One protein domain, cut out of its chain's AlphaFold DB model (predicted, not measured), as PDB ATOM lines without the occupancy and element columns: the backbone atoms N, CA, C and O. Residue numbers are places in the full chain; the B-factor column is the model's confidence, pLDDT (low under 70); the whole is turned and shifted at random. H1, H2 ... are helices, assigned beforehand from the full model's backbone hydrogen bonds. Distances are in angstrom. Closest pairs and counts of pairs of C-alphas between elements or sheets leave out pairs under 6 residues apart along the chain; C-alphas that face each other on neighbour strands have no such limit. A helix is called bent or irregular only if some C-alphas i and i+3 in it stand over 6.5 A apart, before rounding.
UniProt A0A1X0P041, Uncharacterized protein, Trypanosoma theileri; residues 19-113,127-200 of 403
ATOM      1  N   GLU A  19     -32.655  42.586  45.919       58.31
ATOM      2  CA  GLU A  19     -33.056  42.233  44.553       58.31
ATOM      3  C   GLU A  19     -34.358  42.943  44.152       58.31
ATOM      4  O   GLU A  19     -34.414  43.584  43.103       58.31
ATOM      5  N   SER A  20     -35.360  42.940  45.041       61.31
ATOM      6  CA  SER A  20     -36.609  43.700  44.882       61.31
ATOM      7  C   SER A  20     -36.337  45.203  44.727       61.31
ATOM      8  O   SER A  20     -36.838  45.842  43.799       61.31
ATOM      9  N   GLY A  21     -35.440  45.754  45.556       75.19
ATOM     10  CA  GLY A  21     -34.990  47.144  45.439       75.19
ATOM     11  C   GLY A  21     -34.326  47.471  44.095       75.19
ATOM     12  O   GLY A  21     -34.593  48.525  43.524       75.19
ATOM     13  N   MET A  22     -33.504  46.570  43.544       78.62
ATOM     14  CA  MET A  22     -32.873  46.768  42.230       78.62
ATOM     15  C   MET A  22     -33.873  46.705  41.070       78.62
ATOM     16  O   MET A  22     -33.761  47.503  40.140       78.62
ATOM     17  N   ILE A  23     -34.863  45.808  41.124       83.56
ATOM     18  CA  ILE A  23     -35.930  45.723  40.112       83.56
ATOM     19  C   ILE A  23     -36.792  46.995  40.137       83.56
ATOM     20  O   ILE A  23     -37.083  47.554  39.080       83.56
ATOM     21  N   LEU A  24     -37.127  47.503  41.329       84.56
ATOM     22  CA  LEU A  24     -37.851  48.766  41.509       84.56
ATOM     23  C   LEU A  24     -37.061  49.976  40.982       84.56
ATOM     24  O   LEU A  24     -37.616  50.835  40.300       84.56
ATOM     25  N   VAL A  25     -35.751  50.037  41.247       84.44
ATOM     26  CA  VAL A  25     -34.868  51.072  40.680       84.44
ATOM     27  C   VAL A  25     -34.846  50.990  39.151       84.44
ATOM     28  O   VAL A  25     -34.970  52.018  38.489       84.44
ATOM     29  N   LEU A  26     -34.740  49.790  38.572       86.50
ATOM     30  CA  LEU A  26     -34.738  49.598  37.119       86.50
ATOM     31  C   LEU A  26     -36.065  50.005  36.461       86.50
ATOM     32  O   LEU A  26     -36.029  50.653  35.417       86.50
ATOM     33  N   SER A  27     -37.220  49.689  37.057       87.25
ATOM     34  CA  SER A  27     -38.525  50.067  36.493       87.25
ATOM     35  C   SER A  27     -38.785  51.576  36.567       87.25
ATOM     36  O   SER A  27     -39.248  52.160  35.588       87.25
ATOM     37  N   ILE A  28     -38.405  52.234  37.668       88.19
ATOM     38  CA  ILE A  28     -38.478  53.700  37.811       88.19
ATOM     39  C   ILE A  28     -37.558  54.401  36.806       88.19
ATOM     40  O   ILE A  28     -37.957  55.385  36.181       88.19
ATOM     41  N   LEU A  29     -36.334  53.897  36.622       88.75
ATOM     42  CA  LEU A  29     -35.403  54.445  35.635       88.75
ATOM     43  C   LEU A  29     -35.894  54.218  34.205       88.75
ATOM     44  O   LEU A  29     -35.715  55.107  33.380       88.75
ATOM     45  N   TRP A  30     -36.532  53.082  33.909       89.00
ATOM     46  CA  TRP A  30     -37.133  52.804  32.603       89.00
ATOM     47  C   TRP A  30     -38.284  53.767  32.281       89.00
ATOM     48  O   TRP A  30     -38.261  54.393  31.223       89.00
ATOM     49  N   ASP A  31     -39.226  53.959  33.205       89.31
ATOM     50  CA  ASP A  31     -40.323  54.934  33.089       89.31
ATOM     51  C   ASP A  31     -39.771  56.355  32.836       89.31
ATOM     52  O   ASP A  31     -40.053  56.993  31.818       89.31
ATOM     53  N   ALA A  32     -38.833  56.799  33.680       88.50
ATOM     54  CA  ALA A  32     -38.163  58.090  33.527       88.50
ATOM     55  C   ALA A  32     -37.275  58.205  32.269       88.50
ATOM     56  O   ALA A  32     -36.964  59.325  31.849       88.50
ATOM     57  N   SER A  33     -36.860  57.090  31.657       89.88
ATOM     58  CA  SER A  33     -35.998  57.077  30.466       89.88
ATOM     59  C   SER A  33     -36.722  57.533  29.198       89.88
ATOM     60  O   SER A  33     -36.073  58.064  28.293       89.88
ATOM     61  N   LEU A  34     -38.050  57.359  29.141       86.25
ATOM     62  CA  LEU A  34     -38.883  57.687  27.981       86.25
ATOM     63  C   LEU A  34     -39.051  59.202  27.801       86.25
ATOM     64  O   LEU A  34     -39.076  59.689  26.670       86.25
ATOM     65  N   GLY A  35     -39.111  59.940  28.915       85.94
ATOM     66  CA  GLY A  35     -39.240  61.400  28.951       85.94
ATOM     67  C   GLY A  35     -37.932  62.179  28.755       85.94
ATOM     68  O   GLY A  35     -37.951  63.407  28.819       85.94
ATOM     69  N   GLN A  36     -36.794  61.510  28.540       88.62
ATOM     70  CA  GLN A  36     -35.510  62.199  28.378       88.62
ATOM     71  C   GLN A  36     -35.360  62.848  27.001       88.62
ATOM     72  O   GLN A  36     -35.683  62.267  25.961       88.62
ATOM     73  N   GLN A  37     -34.792  64.053  27.000       87.56
ATOM     74  CA  GLN A  37     -34.399  64.757  25.784       87.56
ATOM     75  C   GLN A  37     -33.151  64.118  25.155       87.56
ATOM     76  O   GLN A  37     -32.321  63.513  25.835       87.56
ATOM     77  N   GLN A  38     -33.003  64.268  23.839       87.75
ATOM     78  CA  GLN A  38     -31.821  63.805  23.116       87.75
ATOM     79  C   GLN A  38     -30.607  64.681  23.470       87.75
ATOM     80  O   GLN A  38     -30.652  65.900  23.310       87.75
ATOM     81  N   ARG A  39     -29.518  64.063  23.938       86.50
ATOM     82  CA  ARG A  39     -28.273  64.756  24.314       86.50
ATOM     83  C   ARG A  39     -27.386  65.000  23.088       86.50
ATOM     84  O   ARG A  39     -27.361  64.147  22.192       86.50
ATOM     85  N   PRO A  40     -26.626  66.109  23.031       83.44
ATOM     86  CA  PRO A  40     -25.705  66.377  21.933       83.44
ATOM     87  C   PRO A  40     -24.618  65.297  21.848       83.44
ATOM     88  O   PRO A  40     -24.128  64.787  22.855       83.44
ATOM     89  N   SER A  41     -24.203  64.956  20.627       81.00
ATOM     90  CA  SER A  41     -23.206  63.905  20.379       81.00
ATOM     91  C   SER A  41     -21.825  64.214  20.971       81.00
ATOM     92  O   SER A  41     -21.065  63.290  21.239       81.00
ATOM     93  N   SER A  42     -21.510  65.483  21.240       79.19
ATOM     94  CA  SER A  42     -20.282  65.905  21.923       79.19
ATOM     95  C   SER A  42     -20.140  65.329  23.337       79.19
ATOM     96  O   SER A  42     -19.030  64.969  23.726       79.19
ATOM     97  N   GLU A  43     -21.236  65.173  24.088       78.06
ATOM     98  CA  GLU A  43     -21.227  64.519  25.408       78.06
ATOM     99  C   GLU A  43     -20.950  63.007  25.302       78.06
ATOM    100  O   GLU A  43     -20.391  62.402  26.215       78.06
ATOM    101  N   PHE A  44     -21.295  62.396  24.164       75.56
ATOM    102  CA  PHE A  44     -21.160  60.959  23.895       75.56
ATOM    103  C   PHE A  44     -19.734  60.545  23.473       75.56
ATOM    104  O   PHE A  44     -19.417  59.361  23.404       75.56
ATOM    105  N   PHE A  45     -18.855  61.513  23.192       75.44
ATOM    106  CA  PHE A  45     -17.445  61.280  22.845       75.44
ATOM    107  C   PHE A  45     -16.469  61.864  23.882       75.44
ATOM    108  O   PHE A  45     -15.287  62.076  23.598       75.44
ATOM    109  N   VAL A  46     -16.947  62.112  25.107       71.19
ATOM    110  CA  VAL A  46     -16.105  62.521  26.238       71.19
ATOM    111  C   VAL A  46     -15.094  61.417  26.570       71.19
ATOM    112  O   VAL A  46     -15.399  60.226  26.538       71.19
ATOM    113  N   ARG A  47     -13.860  61.821  26.898       70.06
ATOM    114  CA  ARG A  47     -12.752  60.896  27.169       70.06
ATOM    115  C   ARG A  47     -13.126  59.905  28.287       70.06
ATOM    116  O   ARG A  47     -13.513  60.355  29.369       70.06
ATOM    117  N   PRO A  48     -12.959  58.585  28.080       68.44
ATOM    118  CA  PRO A  48     -13.320  57.602  29.089       68.44
ATOM    119  C   PRO A  48     -12.458  57.749  30.347       68.44
ATOM    120  O   PRO A  48     -11.264  58.055  30.270       68.44
ATOM    121  N   SER A  49     -13.058  57.493  31.509       67.06
ATOM    122  CA  SER A  49     -12.373  57.504  32.807       67.06
ATOM    123  C   SER A  49     -12.513  56.153  33.498       67.06
ATOM    124  O   SER A  49     -13.589  55.556  33.481       67.06
ATOM    125  N   LEU A  50     -11.442  55.668  34.131       63.47
ATOM    126  CA  LEU A  50     -11.495  54.411  34.878       63.47
ATOM    127  C   LEU A  50     -12.369  54.585  36.138       63.47
ATOM    128  O   LEU A  50     -12.070  55.451  36.963       63.47
ATOM    129  N   PRO A  51     -13.457  53.812  36.303       58.16
ATOM    130  CA  PRO A  51     -14.317  53.890  37.482       58.16
ATOM    131  C   PRO A  51     -13.646  53.336  38.748       58.16
ATOM    132  O   PRO A  51     -12.837  52.409  38.712       58.16
ATOM    133  N   ILE A  52     -14.048  53.876  39.900       65.81
ATOM    134  CA  ILE A  52     -13.671  53.363  41.223       65.81
ATOM    135  C   ILE A  52     -14.462  52.073  41.499       65.81
ATOM    136  O   ILE A  52     -15.661  52.010  41.218       65.81
ATOM    137  N   ARG A  53     -13.809  51.060  42.094       57.88
ATOM    138  CA  ARG A  53     -14.326  49.678  42.237       57.88
ATOM    139  C   ARG A  53     -15.732  49.528  42.842       57.88
ATOM    140  O   ARG A  53     -16.374  48.517  42.590       57.88
ATOM    141  N   TYR A  54     -16.204  50.502  43.617       61.97
ATOM    142  CA  TYR A  54     -17.493  50.451  44.320       61.97
ATOM    143  C   TYR A  54     -18.630  51.206  43.609       61.97
ATOM    144  O   TYR A  54     -19.740  51.255  44.123       61.97
ATOM    145  N   MET A  55     -18.371  51.815  42.446       69.12
ATOM    146  CA  MET A  55     -19.301  52.755  41.796       69.12
ATOM    147  C   MET A  55     -19.775  52.309  40.403       69.12
ATOM    148  O   MET A  55     -20.510  53.047  39.750       69.12
ATOM    149  N   TYR A  56     -19.389  51.108  39.950       76.12
ATOM    150  CA  TYR A  56     -19.747  50.572  38.629       76.12
ATOM    151  C   TYR A  56     -21.257  50.604  38.356       76.12
ATOM    152  O   TYR A  56     -21.680  51.213  37.379       76.12
ATOM    153  N   MET A  57     -22.069  49.992  39.228       79.75
ATOM    154  CA  MET A  57     -23.512  49.853  38.994       79.75
ATOM    155  C   MET A  57     -24.224  51.206  38.943       79.75
ATOM    156  O   MET A  57     -24.958  51.471  37.997       79.75
ATOM    157  N   THR A  58     -23.967  52.110  39.894       79.12
ATOM    158  CA  THR A  58     -24.620  53.427  39.871       79.12
ATOM    159  C   THR A  58     -24.163  54.270  38.684       79.12
ATOM    160  O   THR A  58     -24.983  54.962  38.097       79.12
ATOM    161  N   ARG A  59     -22.893  54.174  38.265       80.12
ATOM    162  CA  ARG A  59     -22.399  54.843  37.050       80.12
ATOM    163  C   ARG A  59     -23.074  54.319  35.781       80.12
ATOM    164  O   ARG A  59     -23.484  55.128  34.955       80.12
ATOM    165  N   ILE A  60     -23.236  52.998  35.662       85.81
ATOM    166  CA  ILE A  60     -23.998  52.362  34.578       85.81
ATOM    167  C   ILE A  60     -25.428  52.921  34.548       85.81
ATOM    168  O   ILE A  60     -25.855  53.411  33.506       85.81
ATOM    169  N   LEU A  61     -26.140  52.924  35.683       88.00
ATOM    170  CA  LEU A  61     -27.527  53.405  35.769       88.00
ATOM    171  C   LEU A  61     -27.669  54.912  35.474       88.00
ATOM    172  O   LEU A  61     -28.558  55.301  34.720       88.00
ATOM    173  N   VAL A  62     -26.783  55.753  36.019       87.31
ATOM    174  CA  VAL A  62     -26.763  57.209  35.772       87.31
ATOM    175  C   VAL A  62     -26.536  57.505  34.287       87.31
ATOM    176  O   VAL A  62     -27.283  58.285  33.698       87.31
ATOM    177  N   ASN A  63     -25.552  56.856  33.657       87.81
ATOM    178  CA  ASN A  63     -25.256  57.063  32.240       87.81
ATOM    179  C   ASN A  63     -26.328  56.458  31.317       87.81
ATOM    180  O   ASN A  63     -26.586  57.028  30.256       87.81
ATOM    181  N   LEU A  64     -26.959  55.340  31.700       89.06
ATOM    182  CA  LEU A  64     -28.112  54.759  30.997       89.06
ATOM    183  C   LEU A  64     -29.316  55.701  30.999       89.06
ATOM    184  O   LEU A  64     -29.941  55.862  29.955       89.06
ATOM    185  N   LEU A  65     -29.598  56.359  32.128       89.69
ATOM    186  CA  LEU A  65     -30.651  57.370  32.211       89.69
ATOM    187  C   LEU A  65     -30.293  58.625  31.400       89.69
ATOM    188  O   LEU A  65     -31.087  59.057  30.571       89.69
ATOM    189  N   TRP A  66     -29.100  59.197  31.599       89.50
ATOM    190  CA  TRP A  66     -28.708  60.473  30.977       89.50
ATOM    191  C   TRP A  66     -28.711  60.438  29.446       89.50
ATOM    192  O   TRP A  66     -29.136  61.397  28.800       89.50
ATOM    193  N   PHE A  67     -28.261  59.322  28.870       89.38
ATOM    194  CA  PHE A  67     -28.198  59.111  27.425       89.38
ATOM    195  C   PHE A  67     -29.322  58.204  26.894       89.38
ATOM    196  O   PHE A  67     -29.220  57.755  25.751       89.38
ATOM    197  N   SER A  68     -30.389  57.927  27.659       90.56
ATOM    198  CA  SER A  68     -31.417  56.936  27.282       90.56
ATOM    199  C   SER A  68     -31.971  57.158  25.876       90.56
ATOM    200  O   SER A  68     -31.958  56.246  25.052       90.56
ATOM    201  N   ARG A  69     -32.372  58.394  25.556       88.00
ATOM    202  CA  ARG A  69     -32.914  58.773  24.246       88.00
ATOM    203  C   ARG A  69     -31.905  58.557  23.117       88.00
ATOM    204  O   ARG A  69     -32.281  58.112  22.037       88.00
ATOM    205  N   ASN A  70     -30.621  58.802  23.380       89.62
ATOM    206  CA  ASN A  70     -29.550  58.531  22.423       89.62
ATOM    207  C   ASN A  70     -29.391  57.021  22.217       89.62
ATOM    208  O   ASN A  70     -29.333  56.577  21.073       89.62
ATOM    209  N   TYR A  71     -29.373  56.223  23.291       90.75
ATOM    210  CA  TYR A  71     -29.295  54.766  23.182       90.75
ATOM    211  C   TYR A  71     -30.514  54.169  22.480       90.75
ATOM    212  O   TYR A  71     -30.322  53.284  21.656       90.75
ATOM    213  N   PHE A  72     -31.736  54.652  22.730       89.44
ATOM    214  CA  PHE A  72     -32.934  54.209  22.008       89.44
ATOM    215  C   PHE A  72     -32.842  54.526  20.509       89.44
ATOM    216  O   PHE A  72     -33.071  53.638  19.690       89.44
ATOM    217  N   ASN A  73     -32.429  55.744  20.139       88.69
ATOM    218  CA  ASN A  73     -32.237  56.124  18.737       88.69
ATOM    219  C   ASN A  73     -31.159  55.257  18.049       88.69
ATOM    220  O   ASN A  73     -31.391  54.749  16.952       88.69
ATOM    221  N   TRP A  74     -30.005  55.037  18.696       86.00
ATOM    222  CA  TRP A  74     -28.946  54.152  18.184       86.00
ATOM    223  C   TRP A  74     -29.398  52.689  18.103       86.00
ATOM    224  O   TRP A  74     -29.143  52.029  17.102       86.00
ATOM    225  N   THR A  75     -30.108  52.194  19.117       88.06
ATOM    226  CA  THR A  75     -30.676  50.838  19.169       88.06
ATOM    227  C   THR A  75     -31.639  50.607  18.016       88.06
ATOM    228  O   THR A  75     -31.538  49.588  17.336       88.06
ATOM    229  N   LEU A  76     -32.537  51.557  17.753       86.31
ATOM    230  CA  LEU A  76     -33.491  51.502  16.649       86.31
ATOM    231  C   LEU A  76     -32.767  51.533  15.295       86.31
ATOM    232  O   LEU A  76     -33.016  50.669  14.456       86.31
ATOM    233  N   LEU A  77     -31.820  52.461  15.106       86.25
ATOM    234  CA  LEU A  77     -31.020  52.564  13.880       86.25
ATOM    235  C   LEU A  77     -30.232  51.276  13.598       86.25
ATOM    236  O   LEU A  77     -30.273  50.756  12.483       86.25
ATOM    237  N   ILE A  78     -29.548  50.732  14.608       83.69
ATOM    238  CA  ILE A  78     -28.802  49.478  14.481       83.69
ATOM    239  C   ILE A  78     -29.768  48.316  14.231       83.69
ATOM    240  O   ILE A  78     -29.495  47.507  13.358       83.69
ATOM    241  N   SER A  79     -30.920  48.251  14.905       82.81
ATOM    242  CA  SER A  79     -31.914  47.184  14.687       82.81
ATOM    243  C   SER A  79     -32.451  47.173  13.255       82.81
ATOM    244  O   SER A  79     -32.552  46.103  12.659       82.81
ATOM    245  N   ILE A  80     -32.708  48.346  12.662       84.31
ATOM    246  CA  ILE A  80     -33.022  48.484  11.230       84.31
ATOM    247  C   ILE A  80     -31.870  47.921  10.382       84.31
ATOM    248  O   ILE A  80     -32.103  47.085   9.510       84.31
ATOM    249  N   VAL A  81     -30.620  48.310  10.655       82.25
ATOM    250  CA  VAL A  81     -29.457  47.798   9.905       82.25
ATOM    251  C   VAL A  81     -29.311  46.274  10.040       82.25
ATOM    252  O   VAL A  81     -29.096  45.601   9.034       82.25
ATOM    253  N   LEU A  82     -29.481  45.709  11.240       81.19
ATOM    254  CA  LEU A  82     -29.431  44.263  11.480       81.19
ATOM    255  C   LEU A  82     -30.522  43.538  10.671       81.19
ATOM    256  O   LEU A  82     -30.204  42.616   9.922       81.19
ATOM    257  N   VAL A  83     -31.781  43.979  10.768       77.94
ATOM    258  CA  VAL A  83     -32.933  43.338  10.105       77.94
ATOM    259  C   VAL A  83     -32.845  43.415   8.579       77.94
ATOM    260  O   VAL A  83     -33.131  42.423   7.912       77.94
ATOM    261  N   PHE A  84     -32.433  44.551   8.007       78.81
ATOM    262  CA  PHE A  84     -32.394  44.704   6.550       78.81
ATOM    263  C   PHE A  84     -31.086  44.212   5.913       78.81
ATOM    264  O   PHE A  84     -31.141  43.585   4.855       78.81
ATOM    265  N   PHE A  85     -29.911  44.429   6.517       78.81
ATOM    266  CA  PHE A  85     -28.630  44.132   5.855       78.81
ATOM    267  C   PHE A  85     -28.046  42.754   6.195       78.81
ATOM    268  O   PHE A  85     -27.345  42.190   5.347       78.81
ATOM    269  N   ILE A  86     -28.330  42.157   7.363       75.88
ATOM    270  CA  ILE A  86     -27.793  40.818   7.683       75.88
ATOM    271  C   ILE A  86     -28.385  39.726   6.778       75.88
ATOM    272  O   ILE A  86     -27.585  38.979   6.217       75.88
ATOM    273  N   PRO A  87     -29.708  39.632   6.530       71.81
ATOM    274  CA  PRO A  87     -30.248  38.605   5.633       71.81
ATOM    275  C   PRO A  87     -29.658  38.681   4.224       71.81
ATOM    276  O   PRO A  87     -29.204  37.675   3.685       71.81
ATOM    277  N   HIS A  88     -29.584  39.886   3.653       76.00
ATOM    278  CA  HIS A  88     -29.042  40.094   2.311       76.00
ATOM    279  C   HIS A  88     -27.540  39.783   2.237       76.00
ATOM    280  O   HIS A  88     -27.108  39.086   1.321       76.00
ATOM    281  N   SER A  89     -26.739  40.227   3.211       75.69
ATOM    282  CA  SER A  89     -25.299  39.927   3.226       75.69
ATOM    283  C   SER A  89     -25.003  38.447   3.509       75.69
ATOM    284  O   SER A  89     -24.127  37.876   2.860       75.69
ATOM    285  N   ALA A  90     -25.774  37.784   4.378       76.06
ATOM    286  CA  ALA A  90     -25.684  36.342   4.606       76.06
ATOM    287  C   ALA A  90     -26.027  35.541   3.338       76.06
ATOM    288  O   ALA A  90     -25.269  34.646   2.962       76.06
ATOM    289  N   LEU A  91     -27.104  35.897   2.628       75.69
ATOM    290  CA  LEU A  91     -27.467  35.282   1.344       75.69
ATOM    291  C   LEU A  91     -26.370  35.481   0.287       75.69
ATOM    292  O   LEU A  91     -25.975  34.515  -0.364       75.69
ATOM    293  N   ILE A  92     -25.817  36.692   0.159       79.56
ATOM    294  CA  ILE A  92     -24.700  36.979  -0.759       79.56
ATOM    295  C   ILE A  92     -23.464  36.137  -0.410       79.56
ATOM    296  O   ILE A  92     -22.825  35.598  -1.314       79.56
ATOM    297  N   LEU A  93     -23.141  35.960   0.876       78.69
ATOM    298  CA  LEU A  93     -22.034  35.101   1.309       78.69
ATOM    299  C   LEU A  93     -22.295  33.619   0.997       78.69
ATOM    300  O   LEU A  93     -21.400  32.952   0.481       78.69
ATOM    301  N   ILE A  94     -23.508  33.108   1.231       77.56
ATOM    302  CA  ILE A  94     -23.893  31.720   0.907       77.56
ATOM    303  C   ILE A  94     -23.806  31.471  -0.610       77.56
ATOM    304  O   ILE A  94     -23.225  30.471  -1.046       77.56
ATOM    305  N   ILE A  95     -24.312  32.399  -1.428       77.31
ATOM    306  CA  ILE A  95     -24.242  32.334  -2.899       77.31
ATOM    307  C   ILE A  95     -22.785  32.437  -3.380       77.31
ATOM    308  O   ILE A  95     -22.364  31.665  -4.239       77.31
ATOM    309  N   SER A  96     -21.983  33.330  -2.796       77.69
ATOM    310  CA  SER A  96     -20.566  33.494  -3.145       77.69
ATOM    311  C   SER A  96     -19.735  32.252  -2.802       77.69
ATOM    312  O   SER A  96     -18.997  31.751  -3.650       77.69
ATOM    313  N   VAL A  97     -19.896  31.692  -1.597       76.88
ATOM    314  CA  VAL A  97     -19.184  30.480  -1.152       76.88
ATOM    315  C   VAL A  97     -19.570  29.268  -2.000       76.88
ATOM    316  O   VAL A  97     -18.684  28.544  -2.461       76.88
ATOM    317  N   SER A  98     -20.863  29.061  -2.266       74.31
ATOM    318  CA  SER A  98     -21.321  27.966  -3.132       74.31
ATOM    319  C   SER A  98     -20.809  28.122  -4.571       74.31
ATOM    320  O   SER A  98     -20.235  27.173  -5.106       74.31
ATOM    321  N   MET A  99     -20.873  29.321  -5.163       74.94
ATOM    322  CA  MET A  99     -20.287  29.601  -6.484       74.94
ATOM    323  C   MET A  99     -18.769  29.385  -6.521       74.94
ATOM    324  O   MET A  99     -18.261  28.769  -7.460       74.94
ATOM    325  N   HIS A 100     -18.025  29.823  -5.501       73.62
ATOM    326  CA  HIS A 100     -16.579  29.598  -5.422       73.62
ATOM    327  C   HIS A 100     -16.220  28.110  -5.336       73.62
ATOM    328  O   HIS A 100     -15.230  27.686  -5.937       73.62
ATOM    329  N   LEU A 101     -17.017  27.303  -4.634       68.81
ATOM    330  CA  LEU A 101     -16.789  25.863  -4.508       68.81
ATOM    331  C   LEU A 101     -17.219  25.087  -5.757       68.81
ATOM    332  O   LEU A 101     -16.482  24.198  -6.181       68.81
ATOM    333  N   ILE A 102     -18.313  25.475  -6.417       70.38
ATOM    334  CA  ILE A 102     -18.693  24.958  -7.743       70.38
ATOM    335  C   ILE A 102     -17.595  25.283  -8.768       70.38
ATOM    336  O   ILE A 102     -17.146  24.398  -9.500       70.38
ATOM    337  N   LYS A 103     -17.080  26.520  -8.777       67.00
ATOM    338  CA  LYS A 103     -15.980  26.947  -9.658       67.00
ATOM    339  C   LYS A 103     -14.677  26.199  -9.361       67.00
ATOM    340  O   LYS A 103     -13.988  25.786 -10.288       67.00
ATOM    341  N   ARG A 104     -14.339  25.967  -8.088       61.84
ATOM    342  CA  ARG A 104     -13.131  25.214  -7.699       61.84
ATOM    343  C   ARG A 104     -13.261  23.722  -8.025       61.84
ATOM    344  O   ARG A 104     -12.315  23.143  -8.552       61.84
ATOM    345  N   GLY A 105     -14.426  23.121  -7.780       60.12
ATOM    346  CA  GLY A 105     -14.725  21.726  -8.113       60.12
ATOM    347  C   GLY A 105     -14.693  21.454  -9.618       60.12
ATOM    348  O   GLY A 105     -14.033  20.515 -10.057       60.12
ATOM    349  N   THR A 106     -15.326  22.315 -10.421       59.00
ATOM    350  CA  THR A 106     -15.284  22.214 -11.892       59.00
ATOM    351  C   THR A 106     -13.881  22.458 -12.450       59.00
ATOM    352  O   THR A 106     -13.458  21.714 -13.330       59.00
ATOM    353  N   PHE A 107     -13.107  23.405 -11.902       55.97
ATOM    354  CA  PHE A 107     -11.716  23.620 -12.318       55.97
ATOM    355  C   PHE A 107     -10.836  22.386 -12.058       55.97
ATOM    356  O   PHE A 107     -10.166  21.912 -12.974       55.97
ATOM    357  N   PHE A 108     -10.893  21.796 -10.856       53.91
ATOM    358  CA  PHE A 108     -10.162  20.555 -10.565       53.91
ATOM    359  C   PHE A 108     -10.629  19.367 -11.418       53.91
ATOM    360  O   PHE A 108      -9.796  18.543 -11.794       53.91
ATOM    361  N   ARG A 109     -11.921  19.275 -11.766       52.41
ATOM    362  CA  ARG A 109     -12.422  18.213 -12.654       52.41
ATOM    363  C   ARG A 109     -11.948  18.399 -14.098       52.41
ATOM    364  O   ARG A 109     -11.526  17.431 -14.715       52.41
ATOM    365  N   ASN A 110     -11.932  19.629 -14.608       52.97
ATOM    366  CA  ASN A 110     -11.487  19.911 -15.974       52.97
ATOM    367  C   ASN A 110      -9.970  19.731 -16.142       52.97
ATOM    368  O   ASN A 110      -9.553  19.123 -17.120       52.97
ATOM    369  N   VAL A 111      -9.149  20.168 -15.175       53.03
ATOM    370  CA  VAL A 111      -7.694  19.904 -15.204       53.03
ATOM    371  C   VAL A 111      -7.405  18.400 -15.145       53.03
ATOM    372  O   VAL A 111      -6.540  17.917 -15.864       53.03
ATOM    373  N   LYS A 112      -8.158  17.640 -14.338       50.56
ATOM    374  CA  LYS A 112      -7.989  16.184 -14.214       50.56
ATOM    375  C   LYS A 112      -8.465  15.396 -15.441       50.56
ATOM    376  O   LYS A 112      -7.956  14.309 -15.667       50.56
ATOM    377  N   ASN A 113      -9.400  15.939 -16.220       51.00
ATOM    378  CA  ASN A 113      -9.882  15.335 -17.466       51.00
ATOM    379  C   ASN A 113      -9.064  15.763 -18.705       51.00
ATOM    380  O   ASN A 113      -9.267  15.208 -19.780       51.00
ATOM    381  N   ARG A 127     -18.403  12.338  -5.206       57.62
ATOM    382  CA  ARG A 127     -19.035  12.056  -3.906       57.62
ATOM    383  C   ARG A 127     -18.517  12.973  -2.788       57.62
ATOM    384  O   ARG A 127     -19.305  13.361  -1.935       57.62
ATOM    385  N   SER A 128     -17.239  13.371  -2.803       64.81
ATOM    386  CA  SER A 128     -16.701  14.310  -1.802       64.81
ATOM    387  C   SER A 128     -17.192  15.743  -2.029       64.81
ATOM    388  O   SER A 128     -17.553  16.424  -1.072       64.81
ATOM    389  N   ILE A 129     -17.292  16.178  -3.289       68.69
ATOM    390  CA  ILE A 129     -17.831  17.498  -3.654       68.69
ATOM    391  C   ILE A 129     -19.318  17.582  -3.283       68.69
ATOM    392  O   ILE A 129     -19.739  18.574  -2.692       68.69
ATOM    393  N   ALA A 130     -20.093  16.524  -3.549       67.88
ATOM    394  CA  ALA A 130     -21.495  16.428  -3.148       67.88
ATOM    395  C   ALA A 130     -21.678  16.477  -1.619       67.88
ATOM    396  O   ALA A 130     -22.573  17.169  -1.143       67.88
ATOM    397  N   ILE A 131     -20.809  15.811  -0.845       71.19
ATOM    398  CA  ILE A 131     -20.825  15.876   0.629       71.19
ATOM    399  C   ILE A 131     -20.503  17.291   1.130       71.19
ATOM    400  O   ILE A 131     -21.184  17.778   2.027       71.19
ATOM    401  N   ILE A 132     -19.529  17.990   0.536       71.31
ATOM    402  CA  ILE A 132     -19.202  19.382   0.906       71.31
ATOM    403  C   ILE A 132     -20.372  20.326   0.581       71.31
ATOM    404  O   ILE A 132     -20.733  21.159   1.411       71.31
ATOM    405  N   LEU A 133     -21.005  20.170  -0.588       72.62
ATOM    406  CA  LEU A 133     -22.213  20.916  -0.958       72.62
ATOM    407  C   LEU A 133     -23.382  20.626  -0.005       72.62
ATOM    408  O   LEU A 133     -24.063  21.562   0.403       72.62
ATOM    409  N   LEU A 134     -23.574  19.370   0.408       75.44
ATOM    410  CA  LEU A 134     -24.578  18.984   1.403       75.44
ATOM    411  C   LEU A 134     -24.291  19.572   2.787       75.44
ATOM    412  O   LEU A 134     -25.213  20.106   3.394       75.44
ATOM    413  N   MET A 135     -23.045  19.546   3.275       72.50
ATOM    414  CA  MET A 135     -22.703  20.178   4.557       72.50
ATOM    415  C   MET A 135     -22.915  21.693   4.519       72.50
ATOM    416  O   MET A 135     -23.360  22.268   5.507       72.50
ATOM    417  N   ILE A 136     -22.652  22.345   3.384       75.31
ATOM    418  CA  ILE A 136     -22.901  23.783   3.228       75.31
ATOM    419  C   ILE A 136     -24.395  24.075   3.122       75.31
ATOM    420  O   ILE A 136     -24.841  25.022   3.755       75.31
ATOM    421  N   LEU A 137     -25.176  23.240   2.428       76.69
ATOM    422  CA  LEU A 137     -26.637  23.342   2.397       76.69
ATOM    423  C   LEU A 137     -27.240  23.149   3.798       76.69
ATOM    424  O   LEU A 137     -28.112  23.914   4.204       76.69
ATOM    425  N   GLN A 138     -26.743  22.172   4.563       75.94
ATOM    426  CA  GLN A 138     -27.126  21.926   5.956       75.94
ATOM    427  C   GLN A 138     -26.730  23.094   6.866       75.94
ATOM    428  O   GLN A 138     -27.542  23.527   7.677       75.94
ATOM    429  N   PHE A 139     -25.525  23.648   6.714       75.50
ATOM    430  CA  PHE A 139     -25.048  24.783   7.506       75.50
ATOM    431  C   PHE A 139     -25.785  26.087   7.166       75.50
ATOM    432  O   PHE A 139     -26.188  26.809   8.074       75.50
ATOM    433  N   SER A 140     -26.046  26.370   5.885       75.44
ATOM    434  CA  SER A 140     -26.853  27.524   5.474       75.44
ATOM    435  C   SER A 140     -28.318  27.368   5.873       75.44
ATOM    436  O   SER A 140     -28.919  28.337   6.323       75.44
ATOM    437  N   SER A 141     -28.882  26.159   5.773       73.88
ATOM    438  CA  SER A 141     -30.228  25.856   6.277       73.88
ATOM    439  C   SER A 141     -30.296  26.044   7.795       73.88
ATOM    440  O   SER A 141     -31.192  26.722   8.281       73.88
ATOM    441  N   CYS A 142     -29.294  25.565   8.540       76.12
ATOM    442  CA  CYS A 142     -29.166  25.797   9.978       76.12
ATOM    443  C   CYS A 142     -29.088  27.297  10.315       76.12
ATOM    444  O   CYS A 142     -29.826  27.757  11.178       76.12
ATOM    445  N   ILE A 143     -28.294  28.092   9.586       76.31
ATOM    446  CA  ILE A 143     -28.254  29.557   9.751       76.31
ATOM    447  C   ILE A 143     -29.624  30.189   9.471       76.31
ATOM    448  O   ILE A 143     -30.073  31.022  10.256       76.31
ATOM    449  N   VAL A 144     -30.310  29.798   8.395       73.19
ATOM    450  CA  VAL A 144     -31.644  30.325   8.058       73.19
ATOM    451  C   VAL A 144     -32.670  29.945   9.129       73.19
ATOM    452  O   VAL A 144     -33.400  30.816   9.591       73.19
ATOM    453  N   VAL A 145     -32.684  28.695   9.598       73.94
ATOM    454  CA  VAL A 145     -33.561  28.237  10.687       73.94
ATOM    455  C   VAL A 145     -33.240  28.972  11.990       73.94
ATOM    456  O   VAL A 145     -34.141  29.536  12.596       73.94
ATOM    457  N   CYS A 146     -31.975  29.080  12.401       74.06
ATOM    458  CA  CYS A 146     -31.587  29.823  13.606       74.06
ATOM    459  C   CYS A 146     -31.807  31.345  13.494       74.06
ATOM    460  O   CYS A 146     -31.880  32.019  14.524       74.06
ATOM    461  N   TYR A 147     -31.931  31.894  12.281       73.50
ATOM    462  CA  TYR A 147     -32.363  33.273  12.051       73.50
ATOM    463  C   TYR A 147     -33.889  33.413  12.170       73.50
ATOM    464  O   TYR A 147     -34.362  34.274  12.909       73.50
ATOM    465  N   VAL A 148     -34.657  32.533  11.517       71.44
ATOM    466  CA  VAL A 148     -36.134  32.495  11.572       71.44
ATOM    467  C   VAL A 148     -36.642  32.199  12.989       71.44
ATOM    468  O   VAL A 148     -37.583  32.838  13.447       71.44
ATOM    469  N   CYS A 149     -35.974  31.314  13.731       73.38
ATOM    470  CA  CYS A 149     -36.236  31.038  15.147       73.38
ATOM    471  C   CYS A 149     -35.712  32.135  16.101       73.38
ATOM    472  O   CYS A 149     -35.685  31.924  17.312       73.38
ATOM    473  N   GLY A 150     -35.243  33.281  15.597       70.50
ATOM    474  CA  GLY A 150     -34.858  34.449  16.398       70.50
ATOM    475  C   GLY A 150     -33.523  34.357  17.154       70.50
ATOM    476  O   GLY A 150     -33.010  35.380  17.604       70.50
ATOM    477  N   ILE A 151     -32.912  33.173  17.263       75.38
ATOM    478  CA  ILE A 151     -31.695  32.941  18.063       75.38
ATOM    479  C   ILE A 151     -30.517  33.791  17.557       75.38
ATOM    480  O   ILE A 151     -29.882  34.501  18.339       75.38
ATOM    481  N   LEU A 152     -30.235  33.764  16.250       73.25
ATOM    482  CA  LEU A 152     -29.145  34.550  15.662       73.25
ATOM    483  C   LEU A 152     -29.352  36.072  15.767       73.25
ATOM    484  O   LEU A 152     -28.407  36.737  16.200       73.25
ATOM    485  N   PRO A 153     -30.520  36.663  15.435       74.00
ATOM    486  CA  PRO A 153     -30.718  38.099  15.625       74.00
ATOM    487  C   PRO A 153     -30.709  38.523  17.104       74.00
ATOM    488  O   PRO A 153     -30.203  39.606  17.388       74.00
ATOM    489  N   VAL A 154     -31.145  37.687  18.058       77.94
ATOM    490  CA  VAL A 154     -31.000  37.976  19.504       77.94
ATOM    491  C   VAL A 154     -29.528  38.016  19.929       77.94
ATOM    492  O   VAL A 154     -29.109  38.965  20.594       77.94
ATOM    493  N   ILE A 155     -28.712  37.043  19.506       80.94
ATOM    494  CA  ILE A 155     -27.263  37.035  19.781       80.94
ATOM    495  C   ILE A 155     -26.577  38.239  19.113       80.94
ATOM    496  O   ILE A 155     -25.777  38.930  19.744       80.94
ATOM    497  N   GLY A 156     -26.926  38.536  17.857       80.06
ATOM    498  CA  GLY A 156     -26.424  39.701  17.126       80.06
ATOM    499  C   GLY A 156     -26.777  41.022  17.813       80.06
ATOM    500  O   GLY A 156     -25.907  41.869  17.991       80.06
ATOM    501  N   TYR A 157     -28.014  41.177  18.282       83.19
ATOM    502  CA  TYR A 157     -28.462  42.342  19.045       83.19
ATOM    503  C   TYR A 157     -27.706  42.488  20.376       83.19
ATOM    504  O   TYR A 157     -27.227  43.574  20.705       83.19
ATOM    505  N   ALA A 158     -27.510  41.395  21.121       84.38
ATOM    506  CA  ALA A 158     -26.742  41.418  22.367       84.38
ATOM    507  C   ALA A 158     -25.282  41.870  22.150       84.38
ATOM    508  O   ALA A 158     -24.757  42.667  22.929       84.38
ATOM    509  N   ILE A 159     -24.640  41.405  21.072       86.50
ATOM    510  CA  ILE A 159     -23.235  41.708  20.758       86.50
ATOM    511  C   ILE A 159     -23.054  43.094  20.118       86.50
ATOM    512  O   ILE A 159     -22.091  43.784  20.443       86.50
ATOM    513  N   VAL A 160     -23.955  43.515  19.226       85.25
ATOM    514  CA  VAL A 160     -23.798  44.740  18.413       85.25
ATOM    515  C   VAL A 160     -24.513  45.956  19.022       85.25
ATOM    516  O   VAL A 160     -24.101  47.084  18.767       85.25
ATOM    517  N   VAL A 161     -25.537  45.757  19.860       86.88
ATOM    518  CA  VAL A 161     -26.262  46.844  20.548       86.88
ATOM    519  C   VAL A 161     -25.949  46.862  22.043       86.88
ATOM    520  O   VAL A 161     -25.387  47.834  22.546       86.88
ATOM    521  N   VAL A 162     -26.295  45.794  22.766       88.06
ATOM    522  CA  VAL A 162     -26.308  45.814  24.242       88.06
ATOM    523  C   VAL A 162     -24.898  45.949  24.821       88.06
ATOM    524  O   VAL A 162     -24.670  46.790  25.692       88.06
ATOM    525  N   LEU A 163     -23.933  45.179  24.311       88.94
ATOM    526  CA  LEU A 163     -22.537  45.239  24.756       88.94
ATOM    527  C   LEU A 163     -21.895  46.630  24.547       88.94
ATOM    528  O   LEU A 163     -21.367  47.165  25.525       88.94
ATOM    529  N   PRO A 164     -21.973  47.273  23.362       88.62
ATOM    530  CA  PRO A 164     -21.501  48.647  23.172       88.62
ATOM    531  C   PRO A 164     -22.205  49.693  24.047       88.62
ATOM    532  O   PRO A 164     -21.535  50.580  24.574       88.62
ATOM    533  N   VAL A 165     -23.524  49.583  24.257       90.00
ATOM    534  CA  VAL A 165     -24.282  50.493  25.140       90.00
ATOM    535  C   VAL A 165     -23.806  50.382  26.591       90.00
ATOM    536  O   VAL A 165     -23.511  51.401  27.219       90.00
ATOM    537  N   ILE A 166     -23.656  49.160  27.115       89.56
ATOM    538  CA  ILE A 166     -23.145  48.928  28.476       89.56
ATOM    539  C   ILE A 166     -21.684  49.378  28.595       89.56
ATOM    540  O   ILE A 166     -21.328  50.023  29.579       89.56
ATOM    541  N   ALA A 167     -20.840  49.101  27.596       87.62
ATOM    542  CA  ALA A 167     -19.446  49.541  27.590       87.62
ATOM    543  C   ALA A 167     -19.327  51.076  27.597       87.62
ATOM    544  O   ALA A 167     -18.541  51.621  28.373       87.62
ATOM    545  N   HIS A 168     -20.136  51.787  26.807       88.62
ATOM    546  CA  HIS A 168     -20.188  53.249  26.844       88.62
ATOM    547  C   HIS A 168     -20.666  53.756  28.216       88.62
ATOM    548  O   HIS A 168     -19.976  54.557  28.846       88.62
ATOM    549  N   ALA A 169     -21.772  53.223  28.750       87.12
ATOM    550  CA  ALA A 169     -22.275  53.592  30.077       87.12
ATOM    551  C   ALA A 169     -21.271  53.304  31.218       87.12
ATOM    552  O   ALA A 169     -21.250  54.021  32.220       87.12
ATOM    553  N   LEU A 170     -20.411  52.295  31.063       84.75
ATOM    554  CA  LEU A 170     -19.334  51.956  31.994       84.75
ATOM    555  C   LEU A 170     -18.147  52.933  31.900       84.75
ATOM    556  O   LEU A 170     -17.670  53.426  32.926       84.75
ATOM    557  N   PHE A 171     -17.651  53.200  30.689       81.88
ATOM    558  CA  PHE A 171     -16.399  53.932  30.467       81.88
ATOM    559  C   PHE A 171     -16.557  55.453  30.372       81.88
ATOM    560  O   PHE A 171     -15.622  56.172  30.736       81.88
ATOM    561  N   THR A 172     -17.725  55.971  29.995       81.00
ATOM    562  CA  THR A 172     -17.994  57.418  29.955       81.00
ATOM    563  C   THR A 172     -18.135  57.977  31.379       81.00
ATOM    564  O   THR A 172     -18.788  57.346  32.219       81.00
ATOM    565  N   PRO A 173     -17.466  59.092  31.736       73.50
ATOM    566  CA  PRO A 173     -17.661  59.739  33.034       73.50
ATOM    567  C   PRO A 173     -19.072  60.329  33.125       73.50
ATOM    568  O   PRO A 173     -19.525  60.972  32.183       73.50
ATOM    569  N   TYR A 174     -19.748  60.149  34.262       72.06
ATOM    570  CA  TYR A 174     -21.015  60.835  34.519       72.06
ATOM    571  C   TYR A 174     -20.769  62.256  35.044       72.06
ATOM    572  O   TYR A 174     -19.798  62.491  35.770       72.06
ATOM    573  N   THR A 175     -21.643  63.195  34.681       76.12
ATOM    574  CA  THR A 175     -21.628  64.583  35.168       76.12
ATOM    575  C   THR A 175     -22.390  64.715  36.489       76.12
ATOM    576  O   THR A 175     -23.203  63.854  36.839       76.12
ATOM    577  N   ASP A 176     -22.168  65.808  37.228       75.06
ATOM    578  CA  ASP A 176     -22.996  66.113  38.402       75.06
ATOM    579  C   ASP A 176     -24.473  66.315  38.009       75.06
ATOM    580  O   ASP A 176     -25.347  65.841  38.729       75.06
ATOM    581  N   ASP A 177     -24.760  66.895  36.837       78.75
ATOM    582  CA  ASP A 177     -26.126  67.063  36.311       78.75
ATOM    583  C   ASP A 177     -26.822  65.714  36.053       78.75
ATOM    584  O   ASP A 177     -27.996  65.533  36.382       78.75
ATOM    585  N   ALA A 178     -26.089  64.731  35.514       82.25
ATOM    586  CA  ALA A 178     -26.590  63.373  35.314       82.25
ATOM    587  C   ALA A 178     -26.889  62.675  36.645       82.25
ATOM    588  O   ALA A 178     -27.891  61.967  36.780       82.25
ATOM    589  N   PHE A 179     -26.046  62.909  37.652       81.44
ATOM    590  CA  PHE A 179     -26.274  62.407  39.001       81.44
ATOM    591  C   PHE A 179     -27.450  63.107  39.702       81.44
ATOM    592  O   PHE A 179     -28.215  62.453  40.414       81.44
ATOM    593  N   GLU A 180     -27.641  64.409  39.480       82.50
ATOM    594  CA  GLU A 180     -28.752  65.185  40.038       82.50
ATOM    595  C   GLU A 180     -30.095  64.795  39.394       82.50
ATOM    596  O   GLU A 180     -31.077  64.608  40.116       82.50
ATOM    597  N   LEU A 181     -30.124  64.524  38.081       85.44
ATOM    598  CA  LEU A 181     -31.266  63.908  37.392       85.44
ATOM    599  C   LEU A 181     -31.616  62.541  38.001       85.44
ATOM    600  O   LEU A 181     -32.753  62.327  38.421       85.44
ATOM    601  N   TYR A 182     -30.638  61.634  38.087       85.38
ATOM    602  CA  TYR A 182     -30.805  60.290  38.658       85.38
ATOM    603  C   TYR A 182     -31.349  60.337  40.095       85.38
ATOM    604  O   TYR A 182     -32.307  59.639  40.433       85.38
ATOM    605  N   ARG A 183     -30.785  61.215  40.934       82.50
ATOM    606  CA  ARG A 183     -31.235  61.424  42.315       82.50
ATOM    607  C   ARG A 183     -32.657  61.980  42.382       82.50
ATOM    608  O   ARG A 183     -33.425  61.547  43.237       82.50
ATOM    609  N   THR A 184     -33.003  62.923  41.509       84.75
ATOM    610  CA  THR A 184     -34.334  63.546  41.469       84.75
ATOM    611  C   THR A 184     -35.398  62.544  41.030       84.75
ATOM    612  O   THR A 184     -36.419  62.421  41.699       84.75
ATOM    613  N   VAL A 185     -35.134  61.752  39.986       85.81
ATOM    614  CA  VAL A 185     -36.030  60.676  39.519       85.81
ATOM    615  C   VAL A 185     -36.354  59.681  40.636       85.81
ATOM    616  O   VAL A 185     -37.522  59.369  40.855       85.81
ATOM    617  N   LEU A 186     -35.342  59.223  41.379       84.50
ATOM    618  CA  LEU A 186     -35.532  58.261  42.469       84.50
ATOM    619  C   LEU A 186     -36.221  58.879  43.694       84.50
ATOM    620  O   LEU A 186     -37.111  58.259  44.274       84.50
ATOM    621  N   ARG A 187     -35.868  60.122  44.055       81.12
ATOM    622  CA  ARG A 187     -36.512  60.856  45.156       81.12
ATOM    623  C   ARG A 187     -37.991  61.130  44.876       81.12
ATOM    624  O   ARG A 187     -38.795  61.018  45.789       81.12
ATOM    625  N   ASN A 188     -38.354  61.419  43.626       82.06
ATOM    626  CA  ASN A 188     -39.739  61.651  43.203       82.06
ATOM    627  C   ASN A 188     -40.603  60.369  43.182       82.06
ATOM    628  O   ASN A 188     -41.770  60.424  42.796       82.06
ATOM    629  N   ARG A 189     -40.036  59.216  43.561       78.69
ATOM    630  CA  ARG A 189     -40.722  57.926  43.751       78.69
ATOM    631  C   ARG A 189     -40.373  57.296  45.116       78.69
ATOM    632  O   ARG A 189     -40.449  56.083  45.266       78.69
ATOM    633  N   ASP A 190     -39.933  58.116  46.079       75.81
ATOM    634  CA  ASP A 190     -39.548  57.757  47.457       75.81
ATOM    635  C   ASP A 190     -38.432  56.698  47.621       75.81
ATOM    636  O   ASP A 190     -38.176  56.204  48.726       75.81
ATOM    637  N   VAL A 191     -37.678  56.382  46.560       73.81
ATOM    638  CA  VAL A 191     -36.611  55.370  46.613       73.81
ATOM    639  C   VAL A 191     -35.286  55.975  47.087       73.81
ATOM    640  O   VAL A 191     -34.517  56.562  46.322       73.81
ATOM    641  N   TYR A 192     -34.967  55.756  48.362       63.88
ATOM    642  CA  TYR A 192     -33.663  56.084  48.946       63.88
ATOM    643  C   TYR A 192     -32.569  55.088  48.522       63.88
ATOM    644  O   TYR A 192     -32.273  54.117  49.218       63.88
ATOM    645  N   VAL A 193     -31.914  55.363  47.391       59.00
ATOM    646  CA  VAL A 193     -30.663  54.692  46.995       59.00
ATOM    647  C   VAL A 193     -29.472  55.319  47.748       59.00
ATOM    648  O   VAL A 193     -29.387  56.549  47.814       59.00
ATOM    649  N   PRO A 194     -28.525  54.528  48.302       54.28
ATOM    650  CA  PRO A 194     -27.330  55.065  48.957       54.28
ATOM    651  C   PRO A 194     -26.504  55.926  47.992       54.28
ATOM    652  O   PRO A 194     -26.182  55.500  46.884       54.28
ATOM    653  N   MET A 195     -26.153  57.142  48.417       51.44
ATOM    654  CA  MET A 195     -25.461  58.115  47.568       51.44
ATOM    655  C   MET A 195     -24.000  57.703  47.296       51.44
ATOM    656  O   MET A 195     -23.203  57.647  48.236       51.44
ATOM    657  N   PRO A 196     -23.594  57.509  46.027       53.53
ATOM    658  CA  PRO A 196     -22.190  57.574  45.646       53.53
ATOM    659  C   PRO A 196     -21.648  58.989  45.870       53.53
ATOM    660  O   PRO A 196     -22.391  59.973  45.868       53.53
ATOM    661  N   ARG A 197     -20.324  59.106  45.989       53.19
ATOM    662  CA  ARG A 197     -19.652  60.411  45.968       53.19
ATOM    663  C   ARG A 197     -19.698  60.977  44.543       53.19
ATOM    664  O   ARG A 197     -19.409  60.258  43.588       53.19
ATOM    665  N   SER A 198     -20.054  62.249  44.396       48.16
ATOM    666  CA  SER A 198     -19.914  63.002  43.144       48.16
ATOM    667  C   SER A 198     -18.447  63.017  42.681       48.16
ATOM    668  O   SER A 198     -17.566  63.185  43.528       48.16
ATOM    669  N   PRO A 199     -18.144  62.873  41.375       50.28
ATOM    670  CA  PRO A 199     -16.765  62.913  40.883       50.28
ATOM    671  C   PRO A 199     -16.179  64.331  40.868       50.28
ATOM    672  O   PRO A 199     -14.964  64.489  40.958       50.28
ATOM    673  N   THR A 200     -17.039  65.344  40.718       50.31
ATOM    674  CA  THR A 200     -16.665  66.738  40.425       50.31
ATOM    675  C   THR A 200     -17.163  67.744  41.465       50.31
ATOM    676  O   THR A 200     -16.438  68.691  41.778       50.31
TER     677      THR A 200
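Overview. This is residues 19 to 113 and 127 to 200 of the 403 residues of an uncharacterized protein of Trypanosoma theileri (UniProt A0A1X0P041). A long two-layered arm of helices runs out from a small head: bent H3 leads away, and H4 then H5 come back beside it, while H1, H2 and H6 make the head at the other end. The pairing is loose along H3b and H4, and residues 107 to 113 stick out at the far tip. The printed part has 169 residues, with six named helices, H1 to H6 in order, and no named strand: all helix. It is extended, with a radius of gyration of the C-alphas of 24.2 A, a rod spanning 81 by 33 by 30 A.

Along the chain. H1 is residues 19 to 34, from C-alpha 19 at (-33.056, 42.233, 44.553), and H2 residues 56 to 66. H3, residues 68 to 113, was assigned as one helix by its hydrogen bonds but is bent, C-alphas 84 and 87 being 6.5 A apart; its arms are H3a, residues 68 to 84, 24.1 A, and H3b, residues 87 to 113, 38.6 A. H4 is residues 127 to 148, 30.8 A; H5 residues 151 to 171, 28.8 A; H6 residues 176 to 187, ending at (-36.512, 60.856, 45.156).

Arrangement. H1 touches H2 with residues 29 to 33 alone, closest C-alphas Ser 33 and Leu 65, 5.6 A. H2 and H6 touch about perpendicular, 89 degrees, closest C-alphas Trp 66 and Ala 178, 5.6 A. H3a touches H5 at a shallow tilt of 29 degrees, opposite ways, closest C-alphas Thr 75 and Val 161, 6.1 A. H3b touches H4 opposite ways at 1 degrees, closest C-alphas Ile 94 and Ser 140, 6.9 A. Every O i to N i+4 pair is within hydrogen-bond range in H2, H3a, H3b, H4 and H6; in H1 11 of 12, in H5 15 of 17.

Size, cuts and confidence. The C-alphas farthest apart, Asn 113 and Asp 190, are 83.0 A apart. Residues 114 to 126 are not printed; C-alphas 113 and 127 are 16.7 A apart. The link H1 to H2 is long. Confidence is under 70 in 35 residues, among them 103 to 113 and 192 to 200.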